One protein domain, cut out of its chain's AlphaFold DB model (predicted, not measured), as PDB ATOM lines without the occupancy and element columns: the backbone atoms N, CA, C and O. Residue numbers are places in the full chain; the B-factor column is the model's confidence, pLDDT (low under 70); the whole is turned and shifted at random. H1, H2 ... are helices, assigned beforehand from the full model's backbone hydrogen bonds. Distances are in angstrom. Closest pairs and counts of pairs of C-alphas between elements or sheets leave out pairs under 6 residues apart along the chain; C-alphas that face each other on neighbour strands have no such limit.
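Overview. This is residues 4 to 138 of the 262 residues of an uncharacterized protein of Chromatiales bacterium (ex Bugula neritina AB1) (UniProt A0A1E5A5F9). One long helix, H3, runs through the middle, and the other six helices pack around it. The helical hairpin H6 and H7 crosses it on one side, while H5 of a second helical hairpin, H4 and H5, crosses it on another, with H4 near the last residues of H3; the short helices H1 and H2 pack on the side opposite H5. The 135 printed residues hold seven named helices, H1 to H7 in that order, and no named strand: the class is all helix. The whole is compact, with a radius of gyration of the C-alphas of 14.6 A, and rounded, spanning 39 by 37 by 29 A.

Arrangement. Residues 4 to 17 hold no named element. H1, residues 18 to 23, and H2, residues 25 to 31, meet only through their link. H3, residues 39 to 60, is the hub and touches six helices. It touches H1 with residues 53 to 58 alone, at a steep tilt of 48 degrees, opposite ways; the closest C-alphas, of Leu 18 and Cys 57, are 5.3 A apart. It touches H2 with residues 46 to 50 alone, closest at the C-alphas of Leu 31 and Arg 46, 5.1 A. H4, residues 65 to 78, touches H3 at 72 degrees, only just about perpendicular; the closest C-alphas, of Ile 59 and Thr 68, are 5.0 A apart. H5, residues 86 to 95, forms a hairpin with H4 at a shallow tilt of 23 degrees, opposite ways, and touches H3 about perpendicular at 85 degrees, closest at the C-alphas of Gly 55 and Phe 94, 6.5 A. H6, residues 107 to 117, touches H3 at 82 degrees, closest at the C-alphas of Gly 55 and Val 107, 6.4 A. H7, residues 125 to 137, forms a hairpin with H6 at a shallow tilt of 12 degrees and touches H3 at the C-alphas of Phe 44 and Phe 131, the closest pair, 6.4 A. Among the pairs that are apart are H2 and H6, and H4 and H7. In H1 to H7 every O i to N i+4 pair is within hydrogen-bond range.

Along the chain. H1 begins at C-alpha 18 (-40.713, 18.142, 2.284). H3 is 32.1 A long from C-alpha 39 (-36.785, 45.531, 8.496) to C-alpha 60. H4 measures 19.6 A, H7 18.6 A, H6 15.5 A and H5 13.8 A. H7 ends at C-alpha 137 (-46.901, 40.667, -8.296).

Size, cuts and confidence. The two C-alphas farthest apart, of Glu 82 and Glu 122, are 43.0 A apart. The printed part has no cut. The link from H5 to H6, 11 residues, is long. Mean pLDDT of the printed part is 85.6; residues 5 to 7, 24 to 34 and 82 to 83 are under 70.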
ATOM      1  N   LYS A   4     -27.421  28.280  -0.795       72.81
ATOM      2  CA  LYS A   4     -26.853  26.986  -0.385       72.81
ATOM      3  C   LYS A   4     -25.854  27.128   0.767       72.81
ATOM      4  O   LYS A   4     -25.743  26.235   1.597       72.81
ATOM      5  N   THR A   5     -25.182  28.278   0.890       68.88
ATOM      6  CA  THR A   5     -24.267  28.568   2.018       68.88
ATOM      7  C   THR A   5     -24.984  28.759   3.353       68.88
ATOM      8  O   THR A   5     -24.339  28.822   4.400       68.88
ATOM      9  N   LEU A   6     -26.314  28.865   3.334       68.38
ATOM     10  CA  LEU A   6     -27.134  28.904   4.537       68.38
ATOM     11  C   LEU A   6     -27.547  27.508   4.992       68.38
ATOM     12  O   LEU A   6     -28.045  27.386   6.107       68.38
ATOM     13  N   LEU A   7     -27.329  26.468   4.179       69.19
ATOM     14  CA  LEU A   7     -27.523  25.094   4.620       69.19
ATOM     15  C   LEU A   7     -26.462  24.733   5.674       69.19
ATOM     16  O   LEU A   7     -25.307  25.155   5.557       69.19
ATOM     17  N   PRO A   8     -26.813  23.962   6.722       70.12
ATOM     18  CA  PRO A   8     -25.817  23.398   7.621       70.12
ATOM     19  C   PRO A   8     -24.750  22.633   6.819       70.12
ATOM     20  O   PRO A   8     -25.113  21.943   5.871       70.12
ATOM     21  N   PRO A   9     -23.464  22.644   7.222       72.06
ATOM     22  CA  PRO A   9     -22.377  22.044   6.432       72.06
ATOM     23  C   PRO A   9     -22.550  20.560   6.069       72.06
ATOM     24  O   PRO A   9     -21.866  20.062   5.183       72.06
ATOM     25  N   LYS A  10     -23.422  19.840   6.783       75.00
ATOM     26  CA  LYS A  10     -23.710  18.416   6.563       75.00
ATOM     27  C   LYS A  10     -24.942  18.157   5.689       75.00
ATOM     28  O   LYS A  10     -25.148  17.012   5.315       75.00
ATOM     29  N   VAL A  11     -25.755  19.175   5.406       74.44
ATOM     30  CA  VAL A  11     -26.984  19.042   4.614       74.44
ATOM     31  C   VAL A  11     -26.676  19.430   3.176       74.44
ATOM     32  O   VAL A  11     -26.265  20.562   2.912       74.44
ATOM     33  N   LYS A  12     -26.876  18.497   2.247       79.19
ATOM     34  CA  LYS A  12     -26.783  18.767   0.812       79.19
ATOM     35  C   LYS A  12     -28.166  19.075   0.259       79.19
ATOM     36  O   LYS A  12     -29.164  18.575   0.763       79.19
ATOM     37  N   THR A  13     -28.224  19.859  -0.816       77.50
ATOM     38  CA  THR A  13     -29.489  20.131  -1.517       77.50
ATOM     39  C   THR A  13     -30.138  18.868  -2.076       77.50
ATOM     40  O   THR A  13     -31.354  18.846  -2.200       77.50
ATOM     41  N   SER A  14     -29.341  17.842  -2.394       80.88
ATOM     42  CA  SER A  14     -29.799  16.542  -2.903       80.88
ATOM     43  C   SER A  14     -30.567  15.709  -1.882       80.88
ATOM     44  O   SER A  14     -31.276  14.786  -2.260       80.88
ATOM     45  N   ASP A  15     -30.397  16.010  -0.597       80.81
ATOM     46  CA  ASP A  15     -30.925  15.182   0.486       80.81
ATOM     47  C   ASP A  15     -32.208  15.792   1.072       80.81
ATOM     48  O   ASP A  15     -32.771  15.244   2.008       80.81
ATOM     49  N   LEU A  16     -32.653  16.940   0.539       83.25
ATOM     50  CA  LEU A  16     -33.766  17.719   1.071       83.25
ATOM     51  C   LEU A  16     -35.123  17.095   0.739       83.25
ATOM     52  O   LEU A  16     -35.467  16.926  -0.429       83.25
ATOM     53  N   THR A  17     -35.947  16.905   1.766       85.38
ATOM     54  CA  THR A  17     -37.336  16.425   1.640       85.38
ATOM     55  C   THR A  17     -38.350  17.439   2.180       85.38
ATOM     56  O   THR A  17     -38.024  18.317   2.988       85.38
ATOM     57  N   LEU A  18     -39.609  17.349   1.748       85.38
ATOM     58  CA  LEU A  18     -40.713  18.142   2.284       85.38
ATOM     59  C   LEU A  18     -40.989  17.795   3.746       85.38
ATOM     60  O   LEU A  18     -41.315  18.691   4.523       85.38
ATOM     61  N   ASP A  19     -40.829  16.530   4.137       84.69
ATOM     62  CA  ASP A  19     -40.965  16.109   5.534       84.69
ATOM     63  C   ASP A  19     -39.901  16.737   6.427       84.69
ATOM     64  O   ASP A  19     -40.212  17.213   7.524       84.69
ATOM     65  N   GLU A  20     -38.660  16.823   5.950       79.50
ATOM     66  CA  GLU A  20     -37.643  17.618   6.621       79.50
ATOM     67  C   GLU A  20     -38.061  19.077   6.654       79.50
ATOM     68  O   GLU A  20     -38.124  19.629   7.743       79.50
ATOM     69  N   CYS A  21     -38.450  19.683   5.527       81.12
ATOM     70  CA  CYS A  21     -38.881  21.083   5.474       81.12
ATOM     71  C   CYS A  21     -39.976  21.420   6.508       81.12
ATOM     72  O   CYS A  21     -39.929  22.500   7.097       81.12
ATOM     73  N   ARG A  22     -40.919  20.500   6.776       81.00
ATOM     74  CA  ARG A  22     -41.952  20.644   7.827       81.00
ATOM     75  C   ARG A  22     -41.358  20.647   9.235       81.00
ATOM     76  O   ARG A  22     -41.740  21.456  10.075       81.00
ATOM     77  N   ASN A  23     -40.420  19.740   9.495       73.69
ATOM     78  CA  ASN A  23     -39.904  19.450  10.834       73.69
ATOM     79  C   ASN A  23     -38.583  20.175  11.169       73.69
ATOM     80  O   ASN A  23     -38.081  20.086  12.295       73.69
ATOM     81  N   PHE A  24     -37.993  20.910  10.223       64.75
ATOM     82  CA  PHE A  24     -36.632  21.434  10.348       64.75
ATOM     83  C   PHE A  24     -36.529  22.725  11.181       64.75
ATOM     84  O   PHE A  24     -36.236  23.821  10.693       64.75
ATOM     85  N   SER A  25     -36.658  22.595  12.502       62.69
ATOM     86  CA  SER A  25     -36.498  23.712  13.452       62.69
ATOM     87  C   SER A  25     -35.153  24.458  13.340       62.69
ATOM     88  O   SER A  25     -35.066  25.652  13.638       62.69
ATOM     89  N   GLN A  26     -34.085  23.791  12.882       60.50
ATOM     90  CA  GLN A  26     -32.774  24.415  12.672       60.50
ATOM     91  C   GLN A  26     -32.748  25.363  11.461       60.50
ATOM     92  O   GLN A  26     -32.039  26.369  11.498       60.50
ATOM     93  N   PHE A  27     -33.564  25.117  10.429       62.31
ATOM     94  CA  PHE A  27     -33.677  25.997   9.264       62.31
ATOM     95  C   PHE A  27     -34.414  27.262   9.651       62.31
ATOM     96  O   PHE A  27     -33.974  28.345   9.290       62.31
ATOM     97  N   TYR A  28     -35.428  27.167  10.512       62.09
ATOM     98  CA  TYR A  28     -36.060  28.351  11.087       62.09
ATOM     99  C   TYR A  28     -35.051  29.264  11.819       62.09
ATOM    100  O   TYR A  28     -35.103  30.490  11.706       62.09
ATOM    101  N   LYS A  29     -34.047  28.694  12.502       65.50
ATOM    102  CA  LYS A  29     -32.952  29.478  13.115       65.50
ATOM    103  C   LYS A  29     -32.029  30.134  12.077       65.50
ATOM    104  O   LYS A  29     -31.570  31.254  12.293       65.50
ATOM    105  N   LEU A  30     -31.778  29.470  10.947       62.19
ATOM    106  CA  LEU A  30     -30.990  30.015   9.832       62.19
ATOM    107  C   LEU A  30     -31.743  31.134   9.103       62.19
ATOM    108  O   LEU A  30     -31.166  32.184   8.818       62.19
ATOM    109  N   LEU A  31     -33.049  30.950   8.901       60.38
ATOM    110  CA  LEU A  31     -33.953  31.961   8.373       60.38
ATOM    111  C   LEU A  31     -34.057  33.152   9.330       60.38
ATOM    112  O   LEU A  31     -34.109  34.277   8.876       60.38
ATOM    113  N   THR A  32     -33.986  32.984  10.649       64.62
ATOM    114  CA  THR A  32     -34.039  34.124  11.593       64.62
ATOM    115  C   THR A  32     -32.694  34.822  11.842       64.62
ATOM    116  O   THR A  32     -32.608  35.710  12.699       64.62
ATOM    117  N   ARG A  33     -31.642  34.519  11.063       68.44
ATOM    118  CA  ARG A  33     -30.335  35.183  11.191       68.44
ATOM    119  C   ARG A  33     -30.467  36.706  11.040       68.44
ATOM    120  O   ARG A  33     -31.314  37.219  10.298       68.44
ATOM    121  N   LYS A  34     -29.650  37.456  11.790       69.50
ATOM    122  CA  LYS A  34     -29.611  38.925  11.693       69.50
ATOM    123  C   LYS A  34     -29.058  39.325  10.329       69.50
ATOM    124  O   LYS A  34     -27.922  38.992   9.996       69.50
ATOM    125  N   LEU A  35     -29.865  40.056   9.573       75.44
ATOM    126  CA  LEU A  35     -29.512  40.617   8.275       75.44
ATOM    127  C   LEU A  35     -29.333  42.128   8.430       75.44
ATOM    128  O   LEU A  35     -29.975  42.755   9.270       75.44
ATOM    129  N   LYS A  36     -28.443  42.723   7.636       79.25
ATOM    130  CA  LYS A  36     -28.309  44.185   7.575       79.25
ATOM    131  C   LYS A  36     -29.387  44.764   6.651       79.25
ATOM    132  O   LYS A  36     -29.823  44.098   5.716       79.25
ATOM    133  N   GLY A  37     -29.782  46.014   6.893       81.75
ATOM    134  CA  GLY A  37     -30.738  46.752   6.060       81.75
ATOM    135  C   GLY A  37     -32.113  46.961   6.714       81.75
ATOM    136  O   GLY A  37     -32.292  46.626   7.885       81.75
ATOM    137  N   PRO A  38     -33.082  47.545   5.985       86.12
ATOM    138  CA  PRO A  38     -34.423  47.832   6.501       86.12
ATOM    139  C   PRO A  38     -35.168  46.570   6.939       86.12
ATOM    140  O   PRO A  38     -35.022  45.523   6.312       86.12
ATOM    141  N   ILE A  39     -36.031  46.676   7.955       86.31
ATOM    142  CA  ILE A  39     -36.785  45.531   8.496       86.31
ATOM    143  C   ILE A  39     -37.570  44.775   7.414       86.31
ATOM    144  O   ILE A  39     -37.557  43.547   7.388       86.31
ATOM    145  N   GLY A  40     -38.168  45.498   6.460       86.69
ATOM    146  CA  GLY A  40     -38.880  44.896   5.336       86.69
ATOM    147  C   GLY A  40     -37.987  44.036   4.442       86.69
ATOM    148  O   GLY A  40     -38.373  42.926   4.093       86.69
ATOM    149  N   TRP A  41     -36.773  44.502   4.129       85.75
ATOM    150  CA  TRP A  41     -35.802  43.706   3.375       85.75
ATOM    151  C   TRP A  41     -35.428  42.435   4.130       85.75
ATOM    152  O   TRP A  41     -35.431  41.355   3.548       85.75
ATOM    153  N   GLN A  42     -35.156  42.555   5.433       85.50
ATOM    154  CA  GLN A  42     -34.777  41.407   6.247       85.50
ATOM    155  C   GLN A  42     -35.879  40.349   6.220       85.50
ATOM    156  O   GLN A  42     -35.605  39.223   5.834       85.50
ATOM    157  N   ILE A  43     -37.121  40.714   6.553       85.12
ATOM    158  CA  ILE A  43     -38.264  39.788   6.559       85.12
ATOM    159  C   ILE A  43     -38.437  39.130   5.184       85.12
ATOM    160  O   ILE A  43     -38.510  37.907   5.089       85.12
ATOM    161  N   PHE A  44     -38.437  39.925   4.112       88.19
ATOM    162  CA  PHE A  44     -38.614  39.416   2.754       88.19
ATOM    163  C   PHE A  44     -37.519  38.425   2.349       88.19
ATOM    164  O   PHE A  44     -37.801  37.365   1.787       88.19
ATOM    165  N   TYR A  45     -36.265  38.749   2.662       85.56
ATOM    166  CA  TYR A  45     -35.127  37.890   2.365       85.56
ATOM    167  C   TYR A  45     -35.282  36.529   3.050       85.56
ATOM    168  O   TYR A  45     -35.065  35.504   2.412       85.56
ATOM    169  N   ARG A  46     -35.747  36.488   4.304       84.00
ATOM    170  CA  ARG A  46     -36.003  35.228   5.027       84.00
ATOM    171  C   ARG A  46     -37.045  34.368   4.326       84.00
ATOM    172  O   ARG A  46     -36.789  33.199   4.064       84.00
ATOM    173  N   TYR A  47     -38.186  34.947   3.970       88.31
ATOM    174  CA  TYR A  47     -39.223  34.201   3.261       88.31
ATOM    175  C   TYR A  47     -38.771  33.733   1.873       88.31
ATOM    176  O   TYR A  47     -39.136  32.638   1.462       88.31
ATOM    177  N   THR A  48     -37.908  34.494   1.195       89.44
ATOM    178  CA  THR A  48     -37.321  34.068  -0.088       89.44
ATOM    179  C   THR A  48     -36.465  32.809   0.078       89.44
ATOM    180  O   THR A  48     -36.578  31.881  -0.711       89.44
ATOM    181  N   HIS A  49     -35.662  32.728   1.142       86.62
ATOM    182  CA  HIS A  49     -34.878  31.523   1.438       86.62
ATOM    183  C   HIS A  49     -35.754  30.330   1.800       86.62
ATOM    184  O   HIS A  49     -35.435  29.203   1.435       86.62
ATOM    185  N   HIS A  50     -36.857  30.570   2.509       87.25
ATOM    186  CA  HIS A  50     -37.801  29.510   2.832       87.25
ATOM    187  C   HIS A  50     -38.494  28.979   1.572       87.25
ATOM    188  O   HIS A  50     -38.583  27.770   1.390       87.25
ATOM    189  N   LEU A  51     -38.905  29.877   0.671       91.94
ATOM    190  CA  LEU A  51     -39.426  29.502  -0.639       91.94
ATOM    191  C   LEU A  51     -38.406  28.667  -1.421       91.94
ATOM    192  O   LEU A  51     -38.780  27.665  -2.016       91.94
ATOM    193  N   PHE A  52     -37.127  29.048  -1.397       91.00
ATOM    194  CA  PHE A  52     -36.078  28.305  -2.095       91.00
ATOM    195  C   PHE A  52     -35.882  26.907  -1.526       91.00
ATOM    196  O   PHE A  52     -35.821  25.946  -2.284       91.00
ATOM    197  N   LEU A  53     -35.844  26.787  -0.198       88.25
ATOM    198  CA  LEU A  53     -35.786  25.496   0.477       88.25
ATOM    199  C   LEU A  53     -36.971  24.616   0.061       88.25
ATOM    200  O   LEU A  53     -36.768  23.514  -0.438       88.25
ATOM    201  N   PHE A  54     -38.192  25.132   0.207       91.81
ATOM    202  CA  PHE A  54     -39.414  24.422  -0.160       91.81
ATOM    203  C   PHE A  54     -39.421  24.003  -1.636       91.81
ATOM    204  O   PHE A  54     -39.752  22.860  -1.955       91.81
ATOM    205  N   GLY A  55     -39.044  24.910  -2.537       95.00
ATOM    206  CA  GLY A  55     -38.984  24.642  -3.971       95.00
ATOM    207  C   GLY A  55     -37.966  23.556  -4.311       95.00
ATOM    208  O   GLY A  55     -38.269  22.663  -5.098       95.00
ATOM    209  N   MET A  56     -36.805  23.556  -3.652       92.94
ATOM    210  CA  MET A  56     -35.812  22.496  -3.823       92.94
ATOM    211  C   MET A  56     -36.279  21.150  -3.279       92.94
ATOM    212  O   MET A  56     -36.072  20.149  -3.957       92.94
ATOM    213  N   CYS A  57     -36.958  21.108  -2.128       92.94
ATOM    214  CA  CYS A  57     -37.605  19.884  -1.644       92.94
ATOM    215  C   CYS A  57     -38.607  19.345  -2.680       92.94
ATOM    216  O   CYS A  57     -38.614  18.153  -2.970       92.94
ATOM    217  N   CYS A  58     -39.413  20.224  -3.292       95.94
ATOM    218  CA  CYS A  58     -40.339  19.825  -4.355       95.94
ATOM    219  C   CYS A  58     -39.611  19.246  -5.578       95.94
ATOM    220  O   CYS A  58     -40.110  18.296  -6.174       95.94
ATOM    221  N   ILE A  59     -38.453  19.801  -5.944       95.56
ATOM    222  CA  ILE A  59     -37.627  19.296  -7.049       95.56
ATOM    223  C   ILE A  59     -37.045  17.919  -6.713       95.56
ATOM    224  O   ILE A  59     -37.175  17.005  -7.524       95.56
ATOM    225  N   GLN A  60     -36.441  17.750  -5.527       93.81
ATOM    226  CA  GLN A  60     -35.816  16.481  -5.120       93.81
ATOM    227  C   GLN A  60     -36.830  15.339  -5.026       93.81
ATOM    228  O   GLN A  60     -36.537  14.212  -5.411       93.81
ATOM    229  N   GLU A  61     -38.046  15.637  -4.567       94.75
ATOM    230  CA  GLU A  61     -39.141  14.665  -4.522       94.75
ATOM    231  C   GLU A  61     -39.889  14.530  -5.857       94.75
ATOM    232  O   GLU A  61     -40.867  13.790  -5.939       94.75
ATOM    233  N   ASN A  62     -39.461  15.250  -6.900       95.19
ATOM    234  CA  ASN A  62     -40.123  15.308  -8.202       95.19
ATOM    235  C   ASN A  62     -41.636  15.591  -8.102       95.19
ATOM    236  O   ASN A  62     -42.453  15.035  -8.836       95.19
ATOM    237  N   LYS A  63     -42.021  16.465  -7.168       96.19
ATOM    238  CA  LYS A  63     -43.422  16.809  -6.895       96.19
ATOM    239  C   LYS A  63     -44.087  17.533  -8.066       96.19
ATOM    240  O   LYS A  63     -45.289  17.389  -8.263       96.19
ATOM    241  N   PHE A  64     -43.305  18.305  -8.821       96.94
ATOM    242  CA  PHE A  64     -43.746  19.018 -10.019       96.94
ATOM    243  C   PHE A  64     -42.817  18.651 -11.188       96.94
ATOM    244  O   PHE A  64     -41.788  19.308 -11.367       96.94
ATOM    245  N   PRO A  65     -43.142  17.616 -11.988       96.75
ATOM    246  CA  PRO A  65     -42.221  17.069 -12.987       96.75
ATOM    247  C   PRO A  65     -41.674  18.090 -13.989       96.75
ATOM    248  O   PRO A  65     -40.484  18.072 -14.300       96.75
ATOM    249  N   ALA A  66     -42.510  19.024 -14.452       96.94
ATOM    250  CA  ALA A  66     -42.077  20.080 -15.364       96.94
ATOM    251  C   ALA A  66     -41.061  21.034 -14.713       96.94
ATOM    252  O   ALA A  66     -40.070  21.401 -15.342       96.94
ATOM    253  N   VAL A  67     -41.259  21.384 -13.435       97.25
ATOM    254  CA  VAL A  67     -40.320  22.225 -12.670       97.25
ATOM    255  C   VAL A  67     -38.988  21.503 -12.495       97.25
ATOM    256  O   VAL A  67     -37.943  22.121 -12.675       97.25
ATOM    257  N   THR A  68     -39.014  20.203 -12.183       96.75
ATOM    258  CA  THR A  68     -37.803  19.383 -12.033       96.75
ATOM    259  C   THR A  68     -37.024  19.298 -13.344       96.75
ATOM    260  O   THR A  68     -35.840  19.619 -13.363       96.75
ATOM    261  N   ARG A  69     -37.687  18.985 -14.468       96.81
ATOM    262  CA  ARG A  69     -37.044  18.976 -15.796       96.81
ATOM    263  C   ARG A  69     -36.439  20.330 -16.159       96.81
ATOM    264  O   ARG A  69     -35.311  20.389 -16.646       96.81
ATOM    265  N   ALA A  70     -37.182  21.410 -15.915       96.00
ATOM    266  CA  ALA A  70     -36.713  22.763 -16.170       96.00
ATOM    267  C   ALA A  70     -35.484  23.095 -15.317       96.00
ATOM    268  O   ALA A  70     -34.482  23.573 -15.841       96.00
ATOM    269  N   HIS A  71     -35.529  22.796 -14.020       95.38
ATOM    270  CA  HIS A  71     -34.400  22.972 -13.114       95.38
ATOM    271  C   HIS A  71     -33.163  22.198 -13.574       95.38
ATOM    272  O   HIS A  71     -32.087  22.784 -13.658       95.38
ATOM    273  N   ASP A  72     -33.302  20.919 -13.914       94.50
ATOM    274  CA  ASP A  72     -32.159  20.077 -14.275       94.50
ATOM    275  C   ASP A  72     -31.480  20.564 -15.560       94.50
ATOM    276  O   ASP A  72     -30.250  20.655 -15.613       94.50
ATOM    277  N   LEU A  73     -32.268  20.969 -16.564       94.38
ATOM    278  CA  LEU A  73     -31.728  21.557 -17.789       94.38
ATOM    279  C   LEU A  73     -31.044  22.906 -17.515       94.38
ATOM    280  O   LEU A  73     -29.912  23.132 -17.942       94.38
ATOM    281  N   LEU A  74     -31.725  23.812 -16.807       93.19
ATOM    282  CA  LEU A  74     -31.221  25.165 -16.555       93.19
ATOM    283  C   LEU A  74     -29.997  25.159 -15.640       93.19
ATOM    284  O   LEU A  74     -29.107  25.981 -15.831       93.19
ATOM    285  N   ASN A  75     -29.902  24.218 -14.702       90.56
ATOM    286  CA  ASN A  75     -28.706  24.039 -13.887       90.56
ATOM    287  C   ASN A  75     -27.492  23.677 -14.736       90.56
ATOM    288  O   ASN A  75     -26.419  24.230 -14.507       90.56
ATOM    289  N   GLY A  76     -27.667  22.801 -15.730       88.56
ATOM    290  CA  GLY A  76     -26.596  22.422 -16.651       88.56
ATOM    291  C   GLY A  76     -26.038  23.597 -17.458       88.56
ATOM    292  O   GLY A  76     -24.856  23.596 -17.785       88.56
ATOM    293  N   TYR A  77     -26.864  24.609 -17.745       88.75
ATOM    294  CA  TYR A  77     -26.443  25.801 -18.489       88.75
ATOM    295  C   TYR A  77     -25.984  26.960 -17.602       88.75
ATOM    296  O   TYR A  77     -25.041  27.662 -17.948       88.75
ATOM    297  N   PHE A  78     -26.665  27.206 -16.484       87.44
ATOM    298  CA  PHE A  78     -26.561  28.471 -15.749       87.44
ATOM    299  C   PHE A  78     -26.006  28.331 -14.332       87.44
ATOM    300  O   PHE A  78     -25.922  29.331 -13.616       87.44
ATOM    301  N   ILE A  79     -25.666  27.118 -13.903       84.94
ATOM    302  CA  ILE A  79     -25.062  26.863 -12.595       84.94
ATOM    303  C   ILE A  79     -23.803  26.019 -12.797       84.94
ATOM    304  O   ILE A  79     -23.760  24.824 -12.510       84.94
ATOM    305  N   THR A  80     -22.761  26.679 -13.291       78.38
ATOM    306  CA  THR A  80     -21.416  26.132 -13.488       78.38
ATOM    307  C   THR A  80     -20.435  26.768 -12.492       78.38
ATOM    308  O   THR A  80     -20.751  27.793 -11.878       78.38
ATOM    309  N   PRO A  81     -19.236  26.192 -12.283       73.62
ATOM    310  CA  PRO A  81     -18.197  26.828 -11.469       73.62
ATOM    311  C   PRO A  81     -17.838  28.251 -11.932       73.62
ATOM    312  O   PRO A  81     -17.533  29.115 -11.110       73.62
ATOM    313  N   GLU A  82     -17.900  28.497 -13.238       68.00
ATOM    314  CA  GLU A  82     -17.597  29.773 -13.883       68.00
ATOM    315  C   GLU A  82     -18.790  30.743 -13.832       68.00
ATOM    316  O   GLU A  82     -18.617  31.966 -13.872       68.00
ATOM    317  N   PHE A  83     -20.009  30.212 -13.715       67.44
ATOM    318  CA  PHE A  83     -21.239  30.980 -13.784       67.44
ATOM    319  C   PHE A  83     -22.304  30.451 -12.813       67.44
ATOM    320  O   PHE A  83     -23.036  29.518 -13.114       67.44
ATOM    321  N   ASP A  84     -22.446  31.105 -11.655       76.94
ATOM    322  CA  ASP A  84     -23.516  30.818 -10.687       76.94
ATOM    323  C   ASP A  84     -24.680  31.813 -10.849       76.94
ATOM    324  O   ASP A  84     -24.589  32.972 -10.429       76.94
ATOM    325  N   ASN A  85     -25.757  31.384 -11.509       81.00
ATOM    326  CA  ASN A  85     -27.006  32.137 -11.672       81.00
ATOM    327  C   ASN A  85     -28.193  31.507 -10.931       81.00
ATOM    328  O   ASN A  85     -29.351  31.779 -11.256       81.00
ATOM    329  N   ASP A  86     -27.913  30.713  -9.897       85.81
ATOM    330  CA  ASP A  86     -28.899  29.941  -9.134       85.81
ATOM    331  C   ASP A  86     -30.095  30.793  -8.682       85.81
ATOM    332  O   ASP A  86     -31.249  30.449  -8.901       85.81
ATOM    333  N   TRP A  87     -29.843  31.992  -8.155       85.94
ATOM    334  CA  TRP A  87     -30.907  32.912  -7.739       85.94
ATOM    335  C   TRP A  87     -31.868  33.300  -8.864       85.94
ATOM    336  O   TRP A  87     -33.068  33.419  -8.624       85.94
ATOM    337  N   LEU A  88     -31.350  33.518 -10.071       87.38
ATOM    338  CA  LEU A  88     -32.150  33.925 -11.221       87.38
ATOM    339  C   LEU A  88     -33.021  32.762 -11.708       87.38
ATOM    340  O   LEU A  88     -34.224  32.942 -11.904       87.38
ATOM    341  N   VAL A  89     -32.415  31.572 -11.804       91.00
ATOM    342  CA  VAL A  89     -33.088  30.315 -12.162       91.00
ATOM    343  C   VAL A  89     -34.215  30.021 -11.173       91.00
ATOM    344  O   VAL A  89     -35.367  29.871 -11.575       91.00
ATOM    345  N   LEU A  90     -33.913  30.012  -9.872       92.81
ATOM    346  CA  LEU A  90     -34.876  29.662  -8.828       92.81
ATOM    347  C   LEU A  90     -35.984  30.709  -8.670       92.81
ATOM    348  O   LEU A  90     -37.138  30.343  -8.458       92.81
ATOM    349  N   LEU A  91     -35.686  32.010  -8.796       92.56
ATOM    350  CA  LEU A  91     -36.734  33.038  -8.753       92.56
ATOM    351  C   LEU A  91     -37.723  32.880  -9.902       92.56
ATOM    352  O   LEU A  91     -38.923  33.001  -9.668       92.56
ATOM    353  N   TRP A  92     -37.235  32.620 -11.114       94.12
ATOM    354  CA  TRP A  92     -38.109  32.387 -12.256       94.12
ATOM    355  C   TRP A  92     -38.929  31.104 -12.071       94.12
ATOM    356  O   TRP A  92     -40.160  31.160 -12.083       94.12
ATOM    357  N   LEU A  93     -38.263  29.976 -11.797       95.38
ATOM    358  CA  LEU A  93     -38.918  28.676 -11.615       95.38
ATOM    359  C   LEU A  93     -39.984  28.709 -10.521       95.38
ATOM    360  O   LEU A  93     -41.060  28.143 -10.683       95.38
ATOM    361  N   PHE A  94     -39.699  29.355  -9.390       96.12
ATOM    362  CA  PHE A  94     -40.593  29.270  -8.242       96.12
ATOM    363  C   PHE A  94     -41.707  30.309  -8.241       96.12
ATOM    364  O   PHE A  94     -42.711  30.117  -7.553       96.12
ATOM    365  N   CYS A  95     -41.541  31.408  -8.974       95.25
ATOM    366  CA  CYS A  95     -42.488  32.517  -8.935       95.25
ATOM    367  C   CYS A  95     -43.273  32.693 -10.233       95.25
ATOM    368  O   CYS A  95     -44.415  33.144 -10.155       95.25
ATOM    369  N   ASP A  96     -42.676  32.377 -11.385       94.50
ATOM    370  CA  ASP A  96     -43.242  32.690 -12.702       94.50
ATOM    371  C   ASP A  96     -43.578  31.442 -13.528       94.50
ATOM    372  O   ASP A  96     -44.545  31.476 -14.284       94.50
ATOM    373  N   PHE A  97     -42.822  30.348 -13.384       95.25
ATOM    374  CA  PHE A  97     -43.047  29.127 -14.159       95.25
ATOM    375  C   PHE A  97     -44.263  28.332 -13.635       95.25
ATOM    376  O   PHE A  97     -44.273  27.940 -12.459       95.25
ATOM    377  N   PRO A  98     -45.287  28.074 -14.473       94.44
ATOM    378  CA  PRO A  98     -46.437  27.272 -14.071       94.44
ATOM    379  C   PRO A  98     -46.055  25.820 -13.800       94.44
ATOM    380  O   PRO A  98     -45.326  25.207 -14.581       94.44
ATOM    381  N   VAL A  99     -46.581  25.245 -12.717       95.81
ATOM    382  CA  VAL A  99     -46.249  23.859 -12.341       95.81
ATOM    383  C   VAL A  99     -46.852  22.812 -13.286       95.81
ATOM    384  O   VAL A  99     -46.325  21.706 -13.379       95.81
ATOM    385  N   GLU A 100     -47.924  23.170 -13.993       94.50
ATOM    386  CA  GLU A 100     -48.686  22.321 -14.913       94.50
ATOM    387  C   GLU A 100     -49.042  23.100 -16.184       94.50
ATOM    388  O   GLU A 100     -49.189  24.327 -16.155       94.50
ATOM    389  N   GLU A 101     -49.208  22.384 -17.297       93.88
ATOM    390  CA  GLU A 101     -49.613  22.978 -18.571       93.88
ATOM    391  C   GLU A 101     -51.002  23.624 -18.449       93.88
ATOM    392  O   GLU A 101     -51.944  23.033 -17.921       93.88
ATOM    393  N   GLY A 102     -51.129  24.869 -18.912       89.69
ATOM    394  CA  GLY A 102     -52.382  25.631 -18.839       89.69
ATOM    395  C   GLY A 102     -52.758  26.145 -17.441       89.69
ATOM    396  O   GLY A 102     -53.767  26.838 -17.307       89.69
ATOM    397  N   SER A 103     -51.963  25.858 -16.406       91.69
ATOM    398  CA  SER A 103     -52.175  26.393 -15.058       91.69
ATOM    399  C   SER A 103     -51.574  27.792 -14.900       91.69
ATOM    400  O   SER A 103     -50.631  28.177 -15.588       91.69
ATOM    401  N   THR A 104     -52.099  28.561 -13.947       91.06
ATOM    402  CA  THR A 104     -51.471  29.805 -13.467       91.06
ATOM    403  C   THR A 104     -50.808  29.636 -12.101       91.06
ATOM    404  O   THR A 104     -50.270  30.603 -11.560       91.06
ATOM    405  N   GLU A 105     -50.915  28.453 -11.488       95.75
ATOM    406  CA  GLU A 105     -50.294  28.181 -10.194       95.75
ATOM    407  C   GLU A 105     -48.795  27.924 -10.366       95.75
ATOM    408  O   GLU A 105     -48.369  27.166 -11.240       95.75
ATOM    409  N   THR A 106     -47.987  28.541  -9.506       96.94
ATOM    410  CA  THR A 106     -46.530  28.349  -9.472       96.94
ATOM    411  C   THR A 106     -46.100  27.786  -8.116       96.94
ATOM    412  O   THR A 106     -46.911  27.637  -7.197       96.94
ATOM    413  N   VAL A 107     -44.817  27.457  -7.936       97.69
ATOM    414  CA  VAL A 107     -44.323  26.878  -6.669       97.69
ATOM    415  C   VAL A 107     -44.640  27.772  -5.463       97.69
ATOM    416  O   VAL A 107     -44.931  27.254  -4.386       97.69
ATOM    417  N   ILE A 108     -44.663  29.100  -5.622       97.12
ATOM    418  CA  ILE A 108     -45.019  30.023  -4.535       97.12
ATOM    419  C   ILE A 108     -46.471  29.867  -4.050       97.12
ATOM    420  O   ILE A 108     -46.750  30.105  -2.871       97.12
ATOM    421  N   ASP A 109     -47.391  29.429  -4.913       96.69
ATOM    422  CA  ASP A 109     -48.775  29.135  -4.525       96.69
ATOM    423  C   ASP A 109     -48.835  27.903  -3.628       96.69
ATOM    424  O   ASP A 109     -49.465  27.914  -2.566       96.69
ATOM    425  N   TYR A 110     -48.094  26.859  -3.997       96.69
ATOM    426  CA  TYR A 110     -47.972  25.652  -3.186       96.69
ATOM    427  C   TYR A 110     -47.180  25.890  -1.903       96.69
ATOM    428  O   TYR A 110     -47.525  25.316  -0.873       96.69
ATOM    429  N   PHE A 111     -46.193  26.787  -1.920       95.25
ATOM    430  CA  PHE A 111     -45.511  27.246  -0.713       95.25
ATOM    431  C   PHE A 111     -46.498  27.919   0.244       95.25
ATOM    432  O   PHE A 111     -46.535  27.599   1.430       95.25
ATOM    433  N   GLN A 112     -47.365  28.803  -0.262       93.75
ATOM    434  CA  GLN A 112     -48.381  29.443   0.571       93.75
ATOM    435  C   GLN A 112     -49.362  28.422   1.173       93.75
ATOM    436  O   GLN A 112     -49.739  28.570   2.336       93.75
ATOM    437  N   LYS A 113     -49.770  27.393   0.414       93.69
ATOM    438  CA  LYS A 113     -50.612  26.286   0.913       93.69
ATOM    439  C   LYS A 113     -49.882  25.485   2.003       93.69
ATOM    440  O   LYS A 113     -50.400  25.349   3.107       93.69
ATOM    441  N   PHE A 114     -48.644  25.071   1.738       91.56
ATOM    442  CA  PHE A 114     -47.797  24.322   2.673       91.56
ATOM    443  C   PHE A 114     -47.612  25.044   4.014       91.56
ATOM    444  O   PHE A 114     -47.717  24.437   5.079       91.56
ATOM    445  N   MET A 115     -47.392  26.357   3.973       87.88
ATOM    446  CA  MET A 115     -47.201  27.167   5.173       87.88
ATOM    447  C   MET A 115     -48.492  27.422   5.966       87.88
ATOM    448  O   MET A 115     -48.417  27.772   7.140       87.88
ATOM    449  N   LYS A 116     -49.676  27.252   5.360       86.00
ATOM    450  CA  LYS A 116     -50.953  27.263   6.100       86.00
ATOM    451  C   LYS A 116     -51.150  25.974   6.897       86.00
ATOM    452  O   LYS A 116     -51.693  26.025   7.993       86.00
ATOM    453  N   GLU A 117     -50.696  24.845   6.358       85.62
ATOM    454  CA  GLU A 117     -50.732  23.533   7.023       85.62
ATOM    455  C   GLU A 117     -49.647  23.393   8.103       85.62
ATOM    456  O   GLU A 117     -49.789  22.596   9.025       85.62
ATOM    457  N   ASN A 118     -48.581  24.196   8.010       80.31
ATOM    458  CA  ASN A 118     -47.457  24.230   8.948       80.31
ATOM    459  C   ASN A 118     -47.289  25.661   9.491       80.31
ATOM    460  O   ASN A 118     -46.322  26.349   9.144       80.31
ATOM    461  N   PRO A 119     -48.270  26.157  10.272       70.75
ATOM    462  CA  PRO A 119     -48.396  27.575  10.560       70.75
ATOM    463  C   PRO A 119     -47.218  28.112  11.371       70.75
ATOM    464  O   PRO A 119     -46.789  27.544  12.375       70.75
ATOM    465  N   LEU A 120     -46.732  29.272  10.935       76.62
ATOM    466  CA  LEU A 120     -45.804  30.101  11.695       76.62
ATOM    467  C   LEU A 120     -46.506  30.736  12.910       76.62
ATOM    468  O   LEU A 120     -47.743  30.804  12.931       76.62
ATOM    469  N   PRO A 121     -45.737  31.260  13.889       79.31
ATOM    470  CA  PRO A 121     -46.283  32.092  14.961       79.31
ATOM    471  C   PRO A 121     -47.253  33.160  14.429       79.31
ATOM    472  O   PRO A 121     -47.042  33.700  13.343       79.31
ATOM    473  N   GLU A 122     -48.306  33.487  15.183       80.56
ATOM    474  CA  GLU A 122     -49.393  34.373  14.719       80.56
ATOM    475  C   GLU A 122     -48.893  35.722  14.176       80.56
ATOM    476  O   GLU A 122     -49.405  36.225  13.178       80.56
ATOM    477  N   ASN A 123     -47.837  36.279  14.774       80.75
ATOM    478  CA  ASN A 123     -47.233  37.543  14.350       80.75
ATOM    479  C   ASN A 123     -46.515  37.468  12.985       80.75
ATOM    480  O   ASN A 123     -46.240  38.505  12.387       80.75
ATOM    481  N   GLU A 124     -46.205  36.270  12.487       80.69
ATOM    482  CA  GLU A 124     -45.536  36.037  11.202       80.69
ATOM    483  C   GLU A 124     -46.527  35.764  10.057       80.69
ATOM    484  O   GLU A 124     -46.223  36.033   8.893       80.69
ATOM    485  N   GLN A 125     -47.741  35.289  10.352       80.00
ATOM    486  CA  GLN A 125     -48.714  34.910   9.316       80.00
ATOM    487  C   GLN A 125     -49.100  36.062   8.363       80.00
ATOM    488  O   GLN A 125     -49.115  35.836   7.145       80.00
ATOM    489  N   PRO A 126     -49.342  37.309   8.832       86.19
ATOM    490  CA  PRO A 126     -49.598  38.434   7.931       86.19
ATOM    491  C   PRO A 126     -48.410  38.736   7.010       86.19
ATOM    492  O   PRO A 126     -48.594  39.143   5.860       86.19
ATOM    493  N   HIS A 127     -47.184  38.518   7.497       87.62
ATOM    494  CA  HIS A 127     -45.967  38.750   6.727       87.62
ATOM    495  C   HIS A 127     -45.786  37.721   5.613       87.62
ATOM    496  O   HIS A 127     -45.432  38.104   4.500       87.62
ATOM    497  N   LEU A 128     -46.096  36.449   5.869       87.44
ATOM    498  CA  LEU A 128     -46.076  35.397   4.853       87.44
ATOM    499  C   LEU A 128     -47.059  35.686   3.706       87.44
ATOM    500  O   LEU A 128     -46.682  35.622   2.536       87.44
ATOM    501  N   ALA A 129     -48.314  36.020   4.023       88.75
ATOM    502  CA  ALA A 129     -49.322  36.294   2.998       88.75
ATOM    503  C   ALA A 129     -48.926  37.503   2.133       88.75
ATOM    504  O   ALA A 129     -48.983  37.444   0.901       88.75
ATOM    505  N   ALA A 130     -48.463  38.578   2.778       92.12
ATOM    506  CA  ALA A 130     -47.973  39.760   2.086       92.12
ATOM    507  C   ALA A 130     -46.707  39.463   1.263       92.12
ATOM    508  O   ALA A 130     -46.580  39.972   0.150       92.12
ATOM    509  N   PHE A 131     -45.796  38.619   1.756       92.94
ATOM    510  CA  PHE A 131     -44.631  38.156   1.003       92.94
ATOM    511  C   PHE A 131     -45.045  37.451  -0.294       92.94
ATOM    512  O   PHE A 131     -44.628  37.894  -1.367       92.94
ATOM    513  N   CYS A 132     -45.904  36.425  -0.219       93.88
ATOM    514  CA  CYS A 132     -46.341  35.680  -1.402       93.88
ATOM    515  C   CYS A 132     -47.016  36.608  -2.417       93.88
ATOM    516  O   CYS A 132     -46.668  36.601  -3.595       93.88
ATOM    517  N   GLN A 133     -47.911  37.489  -1.955       94.44
ATOM    518  CA  GLN A 133     -48.578  38.461  -2.819       94.44
ATOM    519  C   GLN A 133     -47.582  39.393  -3.528       94.44
ATOM    520  O   GLN A 133     -47.688  39.617  -4.734       94.44
ATOM    521  N   LYS A 134     -46.611  39.957  -2.796       94.56
ATOM    522  CA  LYS A 134     -45.625  40.890  -3.364       94.56
ATOM    523  C   LYS A 134     -44.660  40.211  -4.320       94.56
ATOM    524  O   LYS A 134     -44.270  40.832  -5.308       94.56
ATOM    525  N   LEU A 135     -44.277  38.970  -4.039       93.19
ATOM    526  CA  LEU A 135     -43.392  38.227  -4.918       93.19
ATOM    527  C   LEU A 135     -44.145  37.818  -6.196       93.19
ATOM    528  O   LEU A 135     -43.651  38.141  -7.270       93.19
ATOM    529  N   LYS A 136     -45.380  37.304  -6.121       92.06
ATOM    530  CA  LYS A 136     -46.221  37.026  -7.311       92.06
ATOM    531  C   LYS A 136     -46.465  38.256  -8.192       92.06
ATOM    532  O   LYS A 136     -46.422  38.178  -9.417       92.06
ATOM    533  N   ALA A 137     -46.693  39.413  -7.572       91.56
ATOM    534  CA  ALA A 137     -46.901  40.667  -8.296       91.56
ATOM    535  C   ALA A 137     -45.624  41.204  -8.976       91.56
ATOM    536  O   ALA A 137     -45.712  42.070  -9.843       91.56
ATOM    537  N   SER A 138     -44.445  40.715  -8.586       92.56
ATOM    538  CA  SER A 138     -43.168  41.033  -9.237       92.56
ATOM    539  C   SER A 138     -42.787  39.972 -10.274       92.56
ATOM    540  O   SER A 138     -43.378  38.896 -10.315       92.56
TER     541      SER A 138